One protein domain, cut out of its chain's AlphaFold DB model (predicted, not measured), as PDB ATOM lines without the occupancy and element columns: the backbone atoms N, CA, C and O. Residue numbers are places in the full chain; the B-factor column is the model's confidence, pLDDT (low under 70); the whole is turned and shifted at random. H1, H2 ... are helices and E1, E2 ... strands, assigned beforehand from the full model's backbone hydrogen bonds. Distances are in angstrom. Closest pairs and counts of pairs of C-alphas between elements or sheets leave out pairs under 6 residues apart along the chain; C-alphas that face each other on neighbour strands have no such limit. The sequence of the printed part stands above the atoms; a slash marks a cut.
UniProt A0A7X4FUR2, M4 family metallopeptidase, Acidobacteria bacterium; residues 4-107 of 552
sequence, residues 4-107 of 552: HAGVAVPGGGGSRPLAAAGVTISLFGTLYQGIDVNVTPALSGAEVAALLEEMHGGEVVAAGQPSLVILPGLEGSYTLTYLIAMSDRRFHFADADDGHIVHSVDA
ATOM      1  N   HIS A   4     -13.502  19.783 -16.372       84.50
ATOM      2  CA  HIS A   4     -13.290  19.020 -17.594       84.50
ATOM      3  C   HIS A   4     -12.542  19.903 -18.593       84.50
ATOM      4  O   HIS A   4     -12.954  21.025 -18.866       84.50
ATOM      5  N   ALA A   5     -11.383  19.429 -19.062       86.50
ATOM      6  CA  ALA A   5     -10.500  20.171 -19.969       86.50
ATOM      7  C   ALA A   5     -10.191  21.628 -19.531       86.50
ATOM      8  O   ALA A   5      -9.965  22.504 -20.356       86.50
ATOM      9  N   GLY A   6     -10.148  21.886 -18.216       85.56
ATOM     10  CA  GLY A   6      -9.871  23.212 -17.646       85.56
ATOM     11  C   GLY A   6     -11.100  24.107 -17.449       85.56
ATOM     12  O   GLY A   6     -10.965  25.158 -16.828       85.56
ATOM     13  N   VAL A   7     -12.283  23.676 -17.889       89.38
ATOM     14  CA  VAL A   7     -13.564  24.366 -17.681       89.38
ATOM     15  C   VAL A   7     -14.274  23.782 -16.461       89.38
ATOM     16  O   VAL A   7     -14.244  22.570 -16.234       89.38
ATOM     17  N   ALA A   8     -14.854  24.639 -15.621       88.25
ATOM     18  CA  ALA A   8     -15.548  24.200 -14.416       88.25
ATOM     19  C   ALA A   8     -16.866  23.501 -14.774       88.25
ATOM     20  O   ALA A   8     -17.560  23.926 -15.692       88.25
ATOM     21  N   VAL A   9     -17.227  22.471 -14.009       86.94
ATOM     22  CA  VAL A   9     -18.532  21.798 -14.094       86.94
ATOM     23  C   VAL A   9     -19.298  22.104 -12.795       86.94
ATOM     24  O   VAL A   9     -19.035  21.458 -11.767       86.94
ATOM     25  N   PRO A  10     -20.153  23.147 -12.766       77.00
ATOM     26  CA  PRO A  10     -20.973  23.491 -11.605       77.00
ATOM     27  C   PRO A  10     -21.872  22.323 -11.173       77.00
ATOM     28  O   PRO A  10     -22.168  21.430 -11.958       77.00
ATOM     29  N   GLY A  11     -22.243  22.276  -9.889       68.06
ATOM     30  CA  GLY A  11     -23.028  21.169  -9.313       68.06
ATOM     31  C   GLY A  11     -22.220  19.904  -8.982       68.06
ATOM     32  O   GLY A  11     -22.639  19.100  -8.155       68.06
ATOM     33  N   GLY A  12     -21.013  19.750  -9.537       63.19
ATOM     34  CA  GLY A  12     -20.129  18.631  -9.219       63.19
ATOM     35  C   GLY A  12     -19.294  18.889  -7.961       63.19
ATOM     36  O   GLY A  12     -18.788  19.996  -7.727       63.19
ATOM     37  N   GLY A  13     -19.044  17.850  -7.167       66.62
ATOM     38  CA  GLY A  13     -18.201  17.975  -5.977       66.62
ATOM     39  C   GLY A  13     -18.312  16.800  -5.023       66.62
ATOM     40  O   GLY A  13     -19.225  15.992  -5.130       66.62
ATOM     41  N   GLY A  14     -17.369  16.710  -4.083       65.06
ATOM     42  CA  GLY A  14     -17.348  15.664  -3.067       65.06
ATOM     43  C   GLY A  14     -16.952  16.199  -1.696       65.06
ATOM     44  O   GLY A  14     -15.974  16.933  -1.561       65.06
ATOM     45  N   SER A  15     -17.698  15.787  -0.680       67.12
ATOM     46  CA  SER A  15     -17.430  16.006   0.735       67.12
ATOM     47  C   SER A  15     -16.903  14.713   1.341       67.12
ATOM     48  O   SER A  15     -17.549  13.668   1.265       67.12
ATOM     49  N   ARG A  16     -15.723  14.783   1.964       75.00
ATOM     50  CA  ARG A  16     -15.055  13.645   2.610       75.00
ATOM     51  C   ARG A  16     -14.869  13.910   4.107       75.00
ATOM     52  O   ARG A  16     -13.849  14.487   4.489       75.00
ATOM     53  N   PRO A  17     -15.816  13.502   4.967       60.19
ATOM     54  CA  PRO A  17     -15.621  13.539   6.412       60.19
ATOM     55  C   PRO A  17     -14.490  12.608   6.869       60.19
ATOM     56  O   PRO A  17     -14.414  11.439   6.473       60.19
ATOM     57  N   LEU A  18     -13.603  13.127   7.720       65.12
ATOM     58  CA  LEU A  18     -12.485  12.388   8.307       65.12
ATOM     59  C   LEU A  18     -12.670  12.233   9.822       65.12
ATOM     60  O   LEU A  18     -13.106  13.160  10.501       65.12
ATOM     61  N   ALA A  19     -12.282  11.080  10.358       68.25
ATOM     62  CA  ALA A  19     -12.132  10.834  11.785       68.25
ATOM     63  C   ALA A  19     -10.837  11.454  12.323       68.25
ATOM     64  O   ALA A  19      -9.938  11.853  11.570       68.25
ATOM     65  N   ALA A  20     -10.694  11.450  13.652       51.25
ATOM     66  CA  ALA A  20      -9.402  11.687  14.284       51.25
ATOM     67  C   ALA A  20      -8.348  10.708  13.718       51.25
ATOM     68  O   ALA A  20      -8.635   9.530  13.513       51.25
ATOM     69  N   ALA A  21      -7.140  11.218  13.453       64.88
ATOM     70  CA  ALA A  21      -6.046  10.559  12.720       64.88
ATOM     71  C   ALA A  21      -6.202  10.443  11.181       64.88
ATOM     72  O   ALA A  21      -5.406   9.758  10.544       64.88
ATOM     73  N   GLY A  22      -7.151  11.157  10.558       66.19
ATOM     74  CA  GLY A  22      -7.200  11.329   9.094       66.19
ATOM     75  C   GLY A  22      -7.823  10.163   8.315       66.19
ATOM     76  O   GLY A  22      -7.704  10.101   7.090       66.19
ATOM     77  N   VAL A  23      -8.498   9.242   9.006       75.56
ATOM     78  CA  VAL A  23      -9.220   8.112   8.398       75.56
ATOM     79  C   VAL A  23     -10.555   8.594   7.828       75.56
ATOM     80  O   VAL A  23     -11.240   9.385   8.458       75.56
ATOM     81  N   THR A  24     -10.944   8.142   6.636       73.00
ATOM     82  CA  THR A  24     -12.226   8.531   6.008       73.00
ATOM     83  C   THR A  24     -13.399   7.818   6.646       73.00
ATOM     84  O   THR A  24     -13.367   6.600   6.766       73.00
ATOM     85  N   ILE A  25     -14.420   8.583   7.030       75.25
ATOM     86  CA  ILE A  25     -15.657   8.060   7.621       75.25
ATOM     87  C   ILE A  25     -16.715   7.863   6.535       75.25
ATOM     88  O   ILE A  25     -17.408   6.853   6.526       75.25
ATOM     89  N   SER A  26     -16.826   8.815   5.608       58.03
ATOM     90  CA  SER A  26     -17.782   8.777   4.501       58.03
ATOM     91  C   SER A  26     -17.299   9.625   3.323       58.03
ATOM     92  O   SER A  26     -16.330  10.385   3.431       58.03
ATOM     93  N   LEU A  27     -17.950   9.459   2.175       60.97
ATOM     94  CA  LEU A  27     -17.762  10.279   0.985       60.97
ATOM     95  C   LEU A  27     -19.143  10.508   0.364       60.97
ATOM     96  O   LEU A  27     -19.832   9.541   0.055       60.97
ATOM     97  N   PHE A  28     -19.531  11.767   0.196       60.66
ATOM     98  CA  PHE A  28     -20.786  12.164  -0.444       60.66
ATOM     99  C   PHE A  28     -20.472  13.111  -1.586       60.66
ATOM    100  O   PHE A  28     -19.614  13.977  -1.420       60.66
ATOM    101  N   GLY A  29     -21.140  12.983  -2.724       65.88
ATOM    102  CA  GLY A  29     -20.902  13.897  -3.828       65.88
ATOM    103  C   GLY A  29     -21.502  13.453  -5.145       65.88
ATOM    104  O   GLY A  29     -21.829  12.282  -5.323       65.88
ATOM    105  N   THR A  30     -21.568  14.403  -6.069       75.44
ATOM    106  CA  THR A  30     -21.989  14.189  -7.450       75.44
ATOM    107  C   THR A  30     -20.750  14.182  -8.333       75.44
ATOM    108  O   THR A  30     -19.986  15.156  -8.369       75.44
ATOM    109  N   LEU A  31     -20.533  13.061  -9.022       75.50
ATOM    110  CA  LEU A  31     -19.465  12.895  -9.999       75.50
ATOM    111  C   LEU A  31     -20.084  12.746 -11.386       75.50
ATOM    112  O   LEU A  31     -20.647  11.703 -11.703       75.50
ATOM    113  N   TYR A  32     -19.920  13.770 -12.214       81.44
ATOM    114  CA  TYR A  32     -20.286  13.708 -13.623       81.44
ATOM    115  C   TYR A  32     -19.249  12.887 -14.394       81.44
ATOM    116  O   TYR A  32     -18.043  13.135 -14.298       81.44
ATOM    117  N   GLN A  33     -19.717  11.871 -15.115       79.94
ATOM    118  CA  GLN A  33     -18.898  10.962 -15.919       79.94
ATOM    119  C   GLN A  33     -19.280  11.084 -17.396       79.94
ATOM    120  O   GLN A  33     -20.397  11.476 -17.716       79.94
ATOM    121  N   GLY A  34     -18.354  10.744 -18.297       83.81
ATOM    122  CA  GLY A  34     -18.639  10.738 -19.738       83.81
ATOM    123  C   GLY A  34     -18.855  12.122 -20.354       83.81
ATOM    124  O   GLY A  34     -19.587  12.227 -21.325       83.81
ATOM    125  N   ILE A  35     -18.240  13.174 -19.802       86.75
ATOM    126  CA  ILE A  35     -18.320  14.521 -20.384       86.75
ATOM    127  C   ILE A  35     -17.634  14.512 -21.757       86.75
ATOM    128  O   ILE A  35     -16.411  14.364 -21.826       86.75
ATOM    129  N   ASP A  36     -18.432  14.667 -22.813       86.19
ATOM    130  CA  ASP A  36     -18.018  14.753 -24.217       86.19
ATOM    131  C   ASP A  36     -18.553  16.058 -24.821       86.19
ATOM    132  O   ASP A  36     -19.562  16.087 -25.518       86.19
ATOM    133  N   VAL A  37     -17.912  17.174 -24.463       88.50
ATOM    134  CA  VAL A  37     -18.277  18.511 -24.944       88.50
ATOM    135  C   VAL A  37     -17.029  19.239 -25.434       88.50
ATOM    136  O   VAL A  37     -15.970  19.191 -24.800       88.50
ATOM    137  N   ASN A  38     -17.130  19.920 -26.576       89.88
ATOM    138  CA  ASN A  38     -16.062  20.798 -27.044       89.88
ATOM    139  C   ASN A  38     -15.992  22.021 -26.122       89.88
ATOM    140  O   ASN A  38     -16.981  22.716 -25.956       89.88
ATOM    141  N   VAL A  39     -14.821  22.298 -25.544       92.25
ATOM    142  CA  VAL A  39     -14.608  23.433 -24.623       92.25
ATOM    143  C   VAL A  39     -14.110  24.706 -25.315       92.25
ATOM    144  O   VAL A  39     -13.652  25.639 -24.654       92.25
ATOM    145  N   THR A  40     -14.143  24.734 -26.648       94.00
ATOM    146  CA  THR A  40     -13.799  25.915 -27.448       94.00
ATOM    147  C   THR A  40     -15.091  26.617 -27.855       94.00
ATOM    148  O   THR A  40     -15.776  26.082 -28.722       94.00
ATOM    149  N   PRO A  41     -15.419  27.777 -27.265       94.12
ATOM    150  CA  PRO A  41     -16.669  28.467 -27.562       94.12
ATOM    151  C   PRO A  41     -16.621  29.115 -28.954       94.12
ATOM    152  O   PRO A  41     -15.570  29.643 -29.345       94.12
ATOM    153  N   ALA A  42     -17.727  29.084 -29.704       95.31
ATOM    154  CA  ALA A  42     -17.822  29.800 -30.980       95.31
ATOM    155  C   ALA A  42     -18.003  31.318 -30.795       95.31
ATOM    156  O   ALA A  42     -17.511  32.091 -31.621       95.31
ATOM    157  N   LEU A  43     -18.649  31.738 -29.702       94.31
ATOM    158  CA  LEU A  43     -18.822  33.136 -29.314       94.31
ATOM    159  C   LEU A  43     -17.938  33.484 -28.117       94.31
ATOM    160  O   LEU A  43     -17.709  32.681 -27.216       94.31
ATOM    161  N   SER A  44     -17.436  34.713 -28.070       94.00
ATOM    162  CA  SER A  44     -16.793  35.226 -26.866       94.00
ATOM    163  C   SER A  44     -17.833  35.576 -25.804       94.00
ATOM    164  O   SER A  44     -18.944  36.005 -26.105       94.00
ATOM    165  N   GLY A  45     -17.441  35.505 -24.530       89.50
ATOM    166  CA  GLY A  45     -18.332  35.891 -23.434       89.50
ATOM    167  C   GLY A  45     -18.837  37.336 -23.535       89.50
ATOM    168  O   GLY A  45     -19.924  37.629 -23.062       89.50
ATOM    169  N   ALA A  46     -18.082  38.232 -24.185       89.31
ATOM    170  CA  ALA A  46     -18.517  39.603 -24.443       89.31
ATOM    171  C   ALA A  46     -19.602  39.688 -25.531       89.31
ATOM    172  O   ALA A  46     -20.500  40.516 -25.418       89.31
ATOM    173  N   GLU A  47     -19.530  38.842 -26.563       91.81
ATOM    174  CA  GLU A  47     -20.578  38.739 -27.587       91.81
ATOM    175  C   GLU A  47     -21.861  38.164 -26.983       91.81
ATOM    176  O   GLU A  47     -22.925  38.743 -27.171       91.81
ATOM    177  N   VAL A  48     -21.753  37.105 -26.176       90.88
ATOM    178  CA  VAL A  48     -22.907  36.510 -25.481       90.88
ATOM    179  C   VAL A  48     -23.525  37.482 -24.470       90.88
ATOM    180  O   VAL A  48     -24.738  37.634 -24.422       90.88
ATOM    181  N   ALA A  49     -22.705  38.207 -23.706       88.19
ATOM    182  CA  ALA A  49     -23.174  39.269 -22.815       88.19
ATOM    183  C   ALA A  49     -23.979  40.346 -23.560       88.19
ATOM    184  O   ALA A  49     -25.059  40.712 -23.111       88.19
ATOM    185  N   ALA A  50     -23.482  40.817 -24.707       87.50
ATOM    186  CA  ALA A  50     -24.180  41.820 -25.508       87.50
ATOM    187  C   ALA A  50     -25.516  41.297 -26.068       87.50
ATOM    188  O   ALA A  50     -26.493  42.040 -26.085       87.50
ATOM    189  N   LEU A  51     -25.572  40.021 -26.473       87.62
ATOM    190  CA  LEU A  51     -26.815  39.372 -26.907       87.62
ATOM    191  C   LEU A  51     -27.851  39.325 -25.775       87.62
ATOM    192  O   LEU A  51     -29.011  39.664 -25.995       87.62
ATOM    193  N   LEU A  52     -27.433  38.977 -24.554       83.38
ATOM    194  CA  LEU A  52     -28.331  38.945 -23.398       83.38
ATOM    195  C   LEU A  52     -28.872  40.335 -23.031       83.38
ATOM    196  O   LEU A  52     -30.059  40.464 -22.729       83.38
ATOM    197  N   GLU A  53     -28.031  41.374 -23.080       85.75
ATOM    198  CA  GLU A  53     -28.457  42.762 -22.843       85.75
ATOM    199  C   GLU A  53     -29.486  43.234 -23.890       85.75
ATOM    200  O   GLU A  53     -30.448  43.920 -23.539       85.75
ATOM    201  N   GLU A  54     -29.315  42.844 -25.161       82.44
ATOM    202  CA  GLU A  54     -30.240  43.169 -26.258       82.44
ATOM    203  C   GLU A  54     -31.578  42.424 -26.140       82.44
ATOM    204  O   GLU A  54     -32.633  43.015 -26.375       82.44
ATOM    205  N   MET A  55     -31.545  41.143 -25.763       74.75
ATOM    206  CA  MET A  55     -32.727  40.278 -25.738       74.75
ATOM    207  C   MET A  55     -33.615  40.474 -24.505       74.75
ATOM    208  O   MET A  55     -34.837  40.428 -24.631       74.75
ATOM    209  N   HIS A  56     -33.029  40.680 -23.320       67.88
ATOM    210  CA  HIS A  56     -33.773  40.570 -22.055       67.88
ATOM    211  C   HIS A  56     -33.954  41.886 -21.300       67.88
ATOM    212  O   HIS A  56     -34.802  41.957 -20.414       67.88
ATOM    213  N   GLY A  57     -33.220  42.942 -21.666       63.56
ATOM    214  CA  GLY A  57     -33.264  44.219 -20.959       63.56
ATOM    215  C   GLY A  57     -32.646  44.131 -19.557       63.56
ATOM    216  O   GLY A  57     -33.150  43.480 -18.651       63.56
ATOM    217  N   GLY A  58     -31.533  44.828 -19.353       68.25
ATOM    218  CA  GLY A  58     -30.749  44.773 -18.119       68.25
ATOM    219  C   GLY A  58     -29.269  44.911 -18.447       68.25
ATOM    220  O   GLY A  58     -28.873  44.672 -19.581       68.25
ATOM    221  N   GLU A  59     -28.456  45.331 -17.484       80.62
ATOM    222  CA  GLU A  59     -27.008  45.460 -17.671       80.62
ATOM    223  C   GLU A  59     -26.297  44.256 -17.051       80.62
ATOM    224  O   GLU A  59     -26.662  43.800 -15.957       80.62
ATOM    225  N   VAL A  60     -25.241  43.768 -17.703       80.44
ATOM    226  CA  VAL A  60     -24.334  42.808 -17.072       80.44
ATOM    227  C   VAL A  60     -23.710  43.458 -15.843       80.44
ATOM    228  O   VAL A  60     -23.154  44.560 -15.885       80.44
ATOM    229  N   VAL A  61     -23.754  42.756 -14.712       79.19
ATOM    230  CA  VAL A  61     -23.151  43.259 -13.479       79.19
ATOM    231  C   VAL A  61     -21.635  43.305 -13.667       79.19
ATOM    232  O   VAL A  61     -20.977  42.272 -13.735       79.19
ATOM    233  N   ALA A  62     -21.057  44.513 -13.681       58.62
ATOM    234  CA  ALA A  62     -19.647  44.774 -14.014       58.62
ATOM    235  C   ALA A  62     -18.595  43.984 -13.197       58.62
ATOM    236  O   ALA A  62     -17.429  43.920 -13.583       58.62
ATOM    237  N   ALA A  63     -18.981  43.397 -12.059       58.09
ATOM    238  CA  ALA A  63     -18.121  42.544 -11.238       58.09
ATOM    239  C   ALA A  63     -18.113  41.059 -11.666       58.09
ATOM    240  O   ALA A  63     -17.204  40.327 -11.274       58.09
ATOM    241  N   GLY A  64     -19.102  40.606 -12.442       59.72
ATOM    242  CA  GLY A  64     -19.251  39.232 -12.916       59.72
ATOM    243  C   GLY A  64     -18.879  39.121 -14.387       59.72
ATOM    244  O   GLY A  64     -19.746  39.188 -15.250       59.72
ATOM    245  N   GLN A  65     -17.589  38.964 -14.696       71.94
ATOM    246  CA  GLN A  65     -17.200  38.625 -16.067       71.94
ATOM    247  C   GLN A  65     -17.822  37.271 -16.466       71.94
ATOM    248  O   GLN A  65     -17.787  36.347 -15.641       71.94
ATOM    249  N   PRO A  66     -18.333  37.131 -17.708       85.81
ATOM    250  CA  PRO A  66     -18.845  35.868 -18.227       85.81
ATOM    251  C   PRO A  66     -17.856  34.734 -17.968       85.81
ATOM    252  O   PRO A  66     -16.706  34.777 -18.414       85.81
ATOM    253  N   SER A  67     -18.289  33.738 -17.203       89.56
ATOM    254  CA  SER A  67     -17.442  32.615 -16.806       89.56
ATOM    255  C   SER A  67     -17.827  31.384 -17.606       89.56
ATOM    256  O   SER A  67     -18.965  30.936 -17.525       89.56
ATOM    257  N   LEU A  68     -16.885  30.836 -18.371       93.62
ATOM    258  CA  LEU A  68     -17.126  29.621 -19.144       93.62
ATOM    259  C   LEU A  68     -17.275  28.422 -18.196       93.62
ATOM    260  O   LEU A  68     -16.397  28.171 -17.361       93.62
ATOM    261  N   VAL A  69     -18.378  27.693 -18.320       93.44
ATOM    262  CA  VAL A  69     -18.738  26.532 -17.504       93.44
ATOM    263  C   VAL A  69     -19.360  25.443 -18.380       93.44
ATOM    264  O   VAL A  69     -19.816  25.705 -19.484       93.44
ATOM    265  N   ILE A  70     -19.362  24.205 -17.900       92.81
ATOM    266  CA  ILE A  70     -20.094  23.101 -18.530       92.81
ATOM    267  C   ILE A  70     -21.314  22.821 -17.665       92.81
ATOM    268  O   ILE A  70     -21.157  22.406 -16.513       92.81
ATOM    269  N   LEU A  71     -22.503  23.061 -18.208       90.31
ATOM    270  CA  LEU A  71     -23.771  22.790 -17.548       90.31
ATOM    271  C   LEU A  71     -24.208  21.345 -17.858       90.31
ATOM    272  O   LEU A  71     -24.368  21.004 -19.031       90.31
ATOM    273  N   PRO A  72     -24.365  20.476 -16.845       86.94
ATOM    274  CA  PRO A  72     -24.973  19.159 -17.029       86.94
ATOM    275  C   PRO A  72     -26.471  19.301 -17.331       86.94
ATOM    276  O   PRO A  72     -27.167  19.999 -16.598       86.94
ATOM    277  N   GLY A  73     -26.949  18.631 -18.377       77.00
ATOM    278  CA  GLY A  73     -28.361  18.550 -18.753       77.00
ATOM    279  C   GLY A  73     -28.991  17.190 -18.421       77.00
ATOM    280  O   GLY A  73     -28.381  16.335 -17.769       77.00
ATOM    281  N   LEU A  74     -30.229  16.980 -18.881       67.75
ATOM    282  CA  LEU A  74     -30.956  15.716 -18.717       67.75
ATOM    283  C   LEU A  74     -30.284  14.567 -19.492       67.75
ATOM    284  O   LEU A  74     -29.518  14.792 -20.431       67.75
ATOM    285  N   GLU A  75     -30.548  13.329 -19.062       73.25
ATOM    286  CA  GLU A  75     -30.057  12.084 -19.690       73.25
ATOM    287  C   GLU A  75     -28.524  12.010 -19.893       73.25
ATOM    288  O   GLU A  75     -28.022  11.255 -20.723       73.25
ATOM    289  N   GLY A  76     -27.749  12.763 -19.101       75.50
ATOM    290  CA  GLY A  76     -26.283  12.774 -19.178       75.50
ATOM    291  C   GLY A  76     -25.710  13.653 -20.294       75.50
ATOM    292  O   GLY A  76     -24.539  13.494 -20.640       75.50
ATOM    293  N   SER A  77     -26.510  14.569 -20.847       83.69
ATOM    294  CA  SER A  77     -26.045  15.607 -21.773       83.69
ATOM    295  C   SER A  77     -25.208  16.683 -21.064       83.69
ATOM    296  O   SER A  77     -25.297  16.874 -19.848       83.69
ATOM    297  N   TYR A  78     -24.363  17.385 -21.821       90.62
ATOM    298  CA  TYR A  78     -23.516  18.466 -21.315       90.62
ATOM    299  C   TYR A  78     -23.450  19.601 -22.333       90.62
ATOM    300  O   TYR A  78     -23.111  19.362 -23.491       90.62
ATOM    301  N   THR A  79     -23.684  20.830 -21.879       93.12
ATOM    302  CA  THR A  79     -23.642  22.033 -22.722       93.12
ATOM    303  C   THR A  79     -22.543  22.972 -22.240       93.12
ATOM    304  O   THR A  79     -22.394  23.199 -21.035       93.12
ATOM    305  N   LEU A  80     -21.744  23.517 -23.161       95.75
ATOM    306  CA  LEU A  80     -20.772  24.561 -22.839       95.75
ATOM    307  C   LEU A  80     -21.503  25.904 -22.768       95.75
ATOM    308  O   LEU A  80     -22.105  26.326 -23.748       95.75
ATOM    309  N   THR A  81     -21.439  26.585 -21.628       95.81
ATOM    310  CA  THR A  81     -22.181  27.830 -21.401       95.81
ATOM    311  C   THR A  81     -21.317  28.921 -20.774       95.81
ATOM    312  O   THR A  81     -20.300  28.661 -20.128       95.81
ATOM    313  N   TYR A  82     -21.728  30.173 -20.944       94.25
ATOM    314  CA  TYR A  82     -21.279  31.300 -20.142       94.25
ATOM    315  C   TYR A  82     -22.248  31.537 -18.987       94.25
ATOM    316  O   TYR A  82     -23.425  31.801 -19.203       94.25
ATOM    317  N   LEU A  83     -21.726  31.503 -17.760       91.19
ATOM    318  CA  LEU A  83     -22.414  31.975 -16.564       91.19
ATOM    319  C   LEU A  83     -22.269  33.498 -16.461       91.19
ATOM    320  O   LEU A  83     -21.153  34.002 -16.276       91.19
ATOM    321  N   ILE A  84     -23.384  34.218 -16.572       89.81
ATOM    322  CA  ILE A  84     -23.450  35.684 -16.623       89.81
ATOM    323  C   ILE A  84     -24.430  36.180 -15.559       89.81
ATOM    324  O   ILE A  84     -25.551  35.695 -15.469       89.81
ATOM    325  N   ALA A  85     -24.005  37.142 -14.738       87.62
ATOM    326  CA  ALA A  85     -24.858  37.776 -13.734       87.62
ATOM    327  C   ALA A  85     -25.448  39.081 -14.283       87.62
ATOM    328  O   ALA A  85     -24.694  39.971 -14.688       87.62
ATOM    329  N   MET A  86     -26.771  39.207 -14.245       84.44
ATOM    330  CA  MET A  86     -27.512  40.347 -14.785       84.44
ATOM    331  C   MET A  86     -28.084  41.234 -13.666       84.44
ATOM    332  O   MET A  86     -28.230  40.827 -12.508       84.44
ATOM    333  N   SER A  87     -28.350  42.504 -13.987       83.25
ATOM    334  CA  SER A  87     -28.833  43.513 -13.029       83.25
ATOM    335  C   SER A  87     -30.228  43.229 -12.457       83.25
ATOM    336  O   SER A  87     -30.597  43.798 -11.429       83.25
ATOM    337  N   ASP A  88     -30.988  42.348 -13.102       78.06
ATOM    338  CA  ASP A  88     -32.280  41.819 -12.650       78.06
ATOM    339  C   ASP A  88     -32.155  40.824 -11.481       78.06
ATOM    340  O   ASP A  88     -33.160  40.373 -10.940       78.06
ATOM    341  N   ARG A  89     -30.919  40.568 -11.022       77.12
ATOM    342  CA  ARG A  89     -30.570  39.631  -9.950       77.12
ATOM    343  C   ARG A  89     -30.718  38.170 -10.371       77.12
ATOM    344  O   ARG A  89     -30.945  37.340  -9.498       77.12
ATOM    345  N   ARG A  90     -30.501  37.840 -11.645       82.94
ATOM    346  CA  ARG A  90     -30.380  36.459 -12.135       82.94
ATOM    347  C   ARG A  90     -28.966  36.125 -12.600       82.94
ATOM    348  O   ARG A  90     -28.180  36.987 -12.999       82.94
ATOM    349  N   PHE A  91     -28.636  34.843 -12.522       86.69
ATOM    350  CA  PHE A  91     -27.497  34.216 -13.174       86.69
ATOM    351  C   PHE A  91     -28.004  33.425 -14.376       86.69
ATOM    352  O   PHE A  91     -28.724  32.450 -14.188       86.69
ATOM    353  N   HIS A  92     -27.605  33.795 -15.585       88.56
ATOM    354  CA  HIS A  92     -27.943  33.063 -16.802       88.56
ATOM    355  C   HIS A  92     -26.781  32.172 -17.228       88.56
ATOM    356  O   HIS A  92     -25.623  32.588 -17.186       88.56
ATOM    357  N   PHE A  93     -27.103  30.961 -17.657       92.06
ATOM    358  CA  PHE A  93     -26.228  30.060 -18.389       92.06
ATOM    359  C   PHE A  93     -26.614  30.170 -19.860       92.06
ATOM    360  O   PHE A  93     -27.634  29.621 -20.262       92.06
ATOM    361  N   ALA A  94     -25.832  30.901 -20.646       92.00
ATOM    362  CA  ALA A  94     -26.070  31.063 -22.078       92.00
ATOM    363  C   ALA A  94     -25.134  30.158 -22.881       92.00
ATOM    364  O   ALA A  94     -23.950  30.077 -22.556       92.00
ATOM    365  N   ASP A  95     -25.648  29.473 -23.895       94.00
ATOM    366  CA  ASP A  95     -24.880  28.590 -24.765       94.00
ATOM    367  C   ASP A  95     -23.704  29.345 -25.398       94.00
ATOM    368  O   ASP A  95     -23.824  30.487 -25.850       94.00
ATOM    369  N   ALA A  96     -22.525  28.734 -25.350       95.62
ATOM    370  CA  ALA A  96     -21.297  29.382 -25.780       95.62
ATOM    371  C   ALA A  96     -21.099  29.387 -27.310       95.62
ATOM    372  O   ALA A  96     -20.158  30.031 -27.788       95.62
ATOM    373  N   ASP A  97     -21.959  28.702 -28.065       93.81
ATOM    374  CA  ASP A  97     -21.905  28.619 -29.522       93.81
ATOM    375  C   ASP A  97     -22.904  29.550 -30.226       93.81
ATOM    376  O   ASP A  97     -22.564  30.106 -31.274       93.81
ATOM    377  N   ASP A  98     -24.095  29.773 -29.663       90.69
ATOM    378  CA  ASP A  98     -25.131  30.624 -30.279       90.69
ATOM    379  C   ASP A  98     -25.734  31.701 -29.351       90.69
ATOM    380  O   ASP A  98     -26.415  32.608 -29.834       90.69
ATOM    381  N   GLY A  99     -25.431  31.664 -28.051       87.19
ATOM    382  CA  GLY A  99     -25.869  32.659 -27.075       87.19
ATOM    383  C   GLY A  99     -27.289  32.481 -26.533       87.19
ATOM    384  O   GLY A  99     -27.720  33.347 -25.769       87.19
ATOM    385  N   HIS A 100     -28.019  31.408 -26.871       89.12
ATOM    386  CA  HIS A 100     -29.348  31.173 -26.288       89.12
ATOM    387  C   HIS A 100     -29.252  30.836 -24.793       89.12
ATOM    388  O   HIS A 100     -28.286  30.227 -24.334       89.12
ATOM    389  N   ILE A 101     -30.250  31.230 -24.000       87.25
ATOM    390  CA  ILE A 101     -30.291  30.880 -22.576       87.25
ATOM    391  C   ILE A 101     -30.629  29.395 -22.438       87.25
ATOM    392  O   ILE A 101     -31.687  28.954 -22.866       87.25
ATOM    393  N   VAL A 102     -29.738  28.654 -21.785       86.94
ATOM    394  CA  VAL A 102     -29.915  27.238 -21.440       86.94
ATOM    395  C   VAL A 102     -30.560  27.092 -20.060       86.94
ATOM    396  O   VAL A 102     -31.324  26.164 -19.827       86.94
ATOM    397  N   HIS A 103     -30.233  27.979 -19.113       84.50
ATOM    398  CA  HIS A 103     -30.786  27.952 -17.754       84.50
ATOM    399  C   HIS A 103     -30.623  29.308 -17.054       84.50
ATOM    400  O   HIS A 103     -29.708  30.067 -17.380       84.50
ATOM    401  N   SER A 104     -31.456  29.602 -16.054       84.94
ATOM    402  CA  SER A 104     -31.357  30.818 -15.234       84.94
ATOM    403  C   SER A 104     -31.559  30.506 -13.749       84.94
ATOM    404  O   SER A 104     -32.364  29.651 -13.402       84.94
ATOM    405  N   VAL A 105     -30.842  31.206 -12.867       78.25
ATOM    406  CA  VAL A 105     -30.927  31.050 -11.405       78.25
ATOM    407  C   VAL A 105     -31.072  32.414 -10.743       78.25
ATOM    408  O   VAL A 105     -30.204  33.271 -10.908       78.25
ATOM    409  N   ASP A 106     -32.105  32.617  -9.930       75.69
ATOM    410  CA  ASP A 106     -32.239  33.840  -9.138       75.69
ATOM    411  C   ASP A 106     -31.135  33.949  -8.066       75.69
ATOM    412  O   ASP A 106     -30.846  33.036  -7.290       75.69
ATOM    413  N   ALA A 107     -30.490  35.113  -8.005       65.31
ATOM    414  CA  ALA A 107     -29.446  35.441  -7.037       65.31
ATOM    415  C   ALA A 107     -30.016  35.838  -5.663       65.31
ATOM    416  O   ALA A 107     -29.275  35.897  -4.675       65.31
TER     417      ALA A 107
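This is residues 4 to 107 of the 552 residues of the protein "M4 family metallopeptidase" of Acidobacteria bacterium (UniProt A0A7X4FUR2). What shape do these atoms make? A strongly twisted sheet of four strands, E3 E4 E5 E6, with the helix H1 across one face, makes the body; a thin hairpin arm, E1 and E2 with the loop of residues 16 to 27 at its tip, sticks out from it and makes the length. What is it built of? The printed part has 104 residues, with one named helix and six named strands, in the order E1 E2 H1 E3 E4 E5 E6; both sheets are antiparallel. The class is mixed, helices and strands, with 44 residues, under half, in named elements. The whole is loose, with a radius of gyration of the C-alphas of 16.6 A, and spans 55 by 28 by 22 A.

How is the larger sheet ordered? E3, residues 67 to 72, E4, residues 78 to 85, E5, residues 90 to 95, and E6, residues 101 to 106, form a meander, each strand the antiparallel neighbour of the one before. N 69 and O 81 are 2.8 A apart, N 82 and O 94 2.7 A, and N 91 and O 105 2.7 A, each within hydrogen-bond range. From edge to edge the strands' lines turn by 80 degrees. Where is the helix? H1, residues 45 to 56, is on this sheet at a height of 8.9 A, over E4 and, only just, with 3 C-alphas, over E5; it runs across the strands, at 69 degrees to E4 on the local plane. Its closest C-alphas to E4 are those of Gly 45 and Tyr 82, 6.4 A apart, and each of its O i to N i+4 pairs is within hydrogen-bond range. What of the other sheet? E1, residues 13 to 15, and E2, residues 28 to 30, are an antiparallel hairpin, with N 15 and O 28 2.7 A apart; both are apart from E3, E4, E5 and E6.

Where do the longer elements lie? E4 measures 20.8 A from C-alpha 78 at (-23.516, 18.466, -21.315) to C-alpha 85; H1 measures 16.2 A, E5 15.9 A, E3 15.4 A and E6 13.9 A. Where are the ends? E1, 7.0 A long, begins with C-alpha 13 at (-18.201, 17.975, -5.977), E2 measures 7.4 A, and E6 ends with C-alpha 106 at (-32.239, 33.840, -9.138).

How far does it reach? The two C-alphas farthest apart, those of Ala 21 and Glu 54, are 56.3 A apart, and the printed part has no cut. Which links are long? Those from E1 to E2 and from E2 to H1 are long, with 12 and 14 residues. Where is confidence low? The mean pLDDT of the printed part is 81.0; 23 residues are under 70, among them residues 11 to 15, 17 to 22 and 26 to 29.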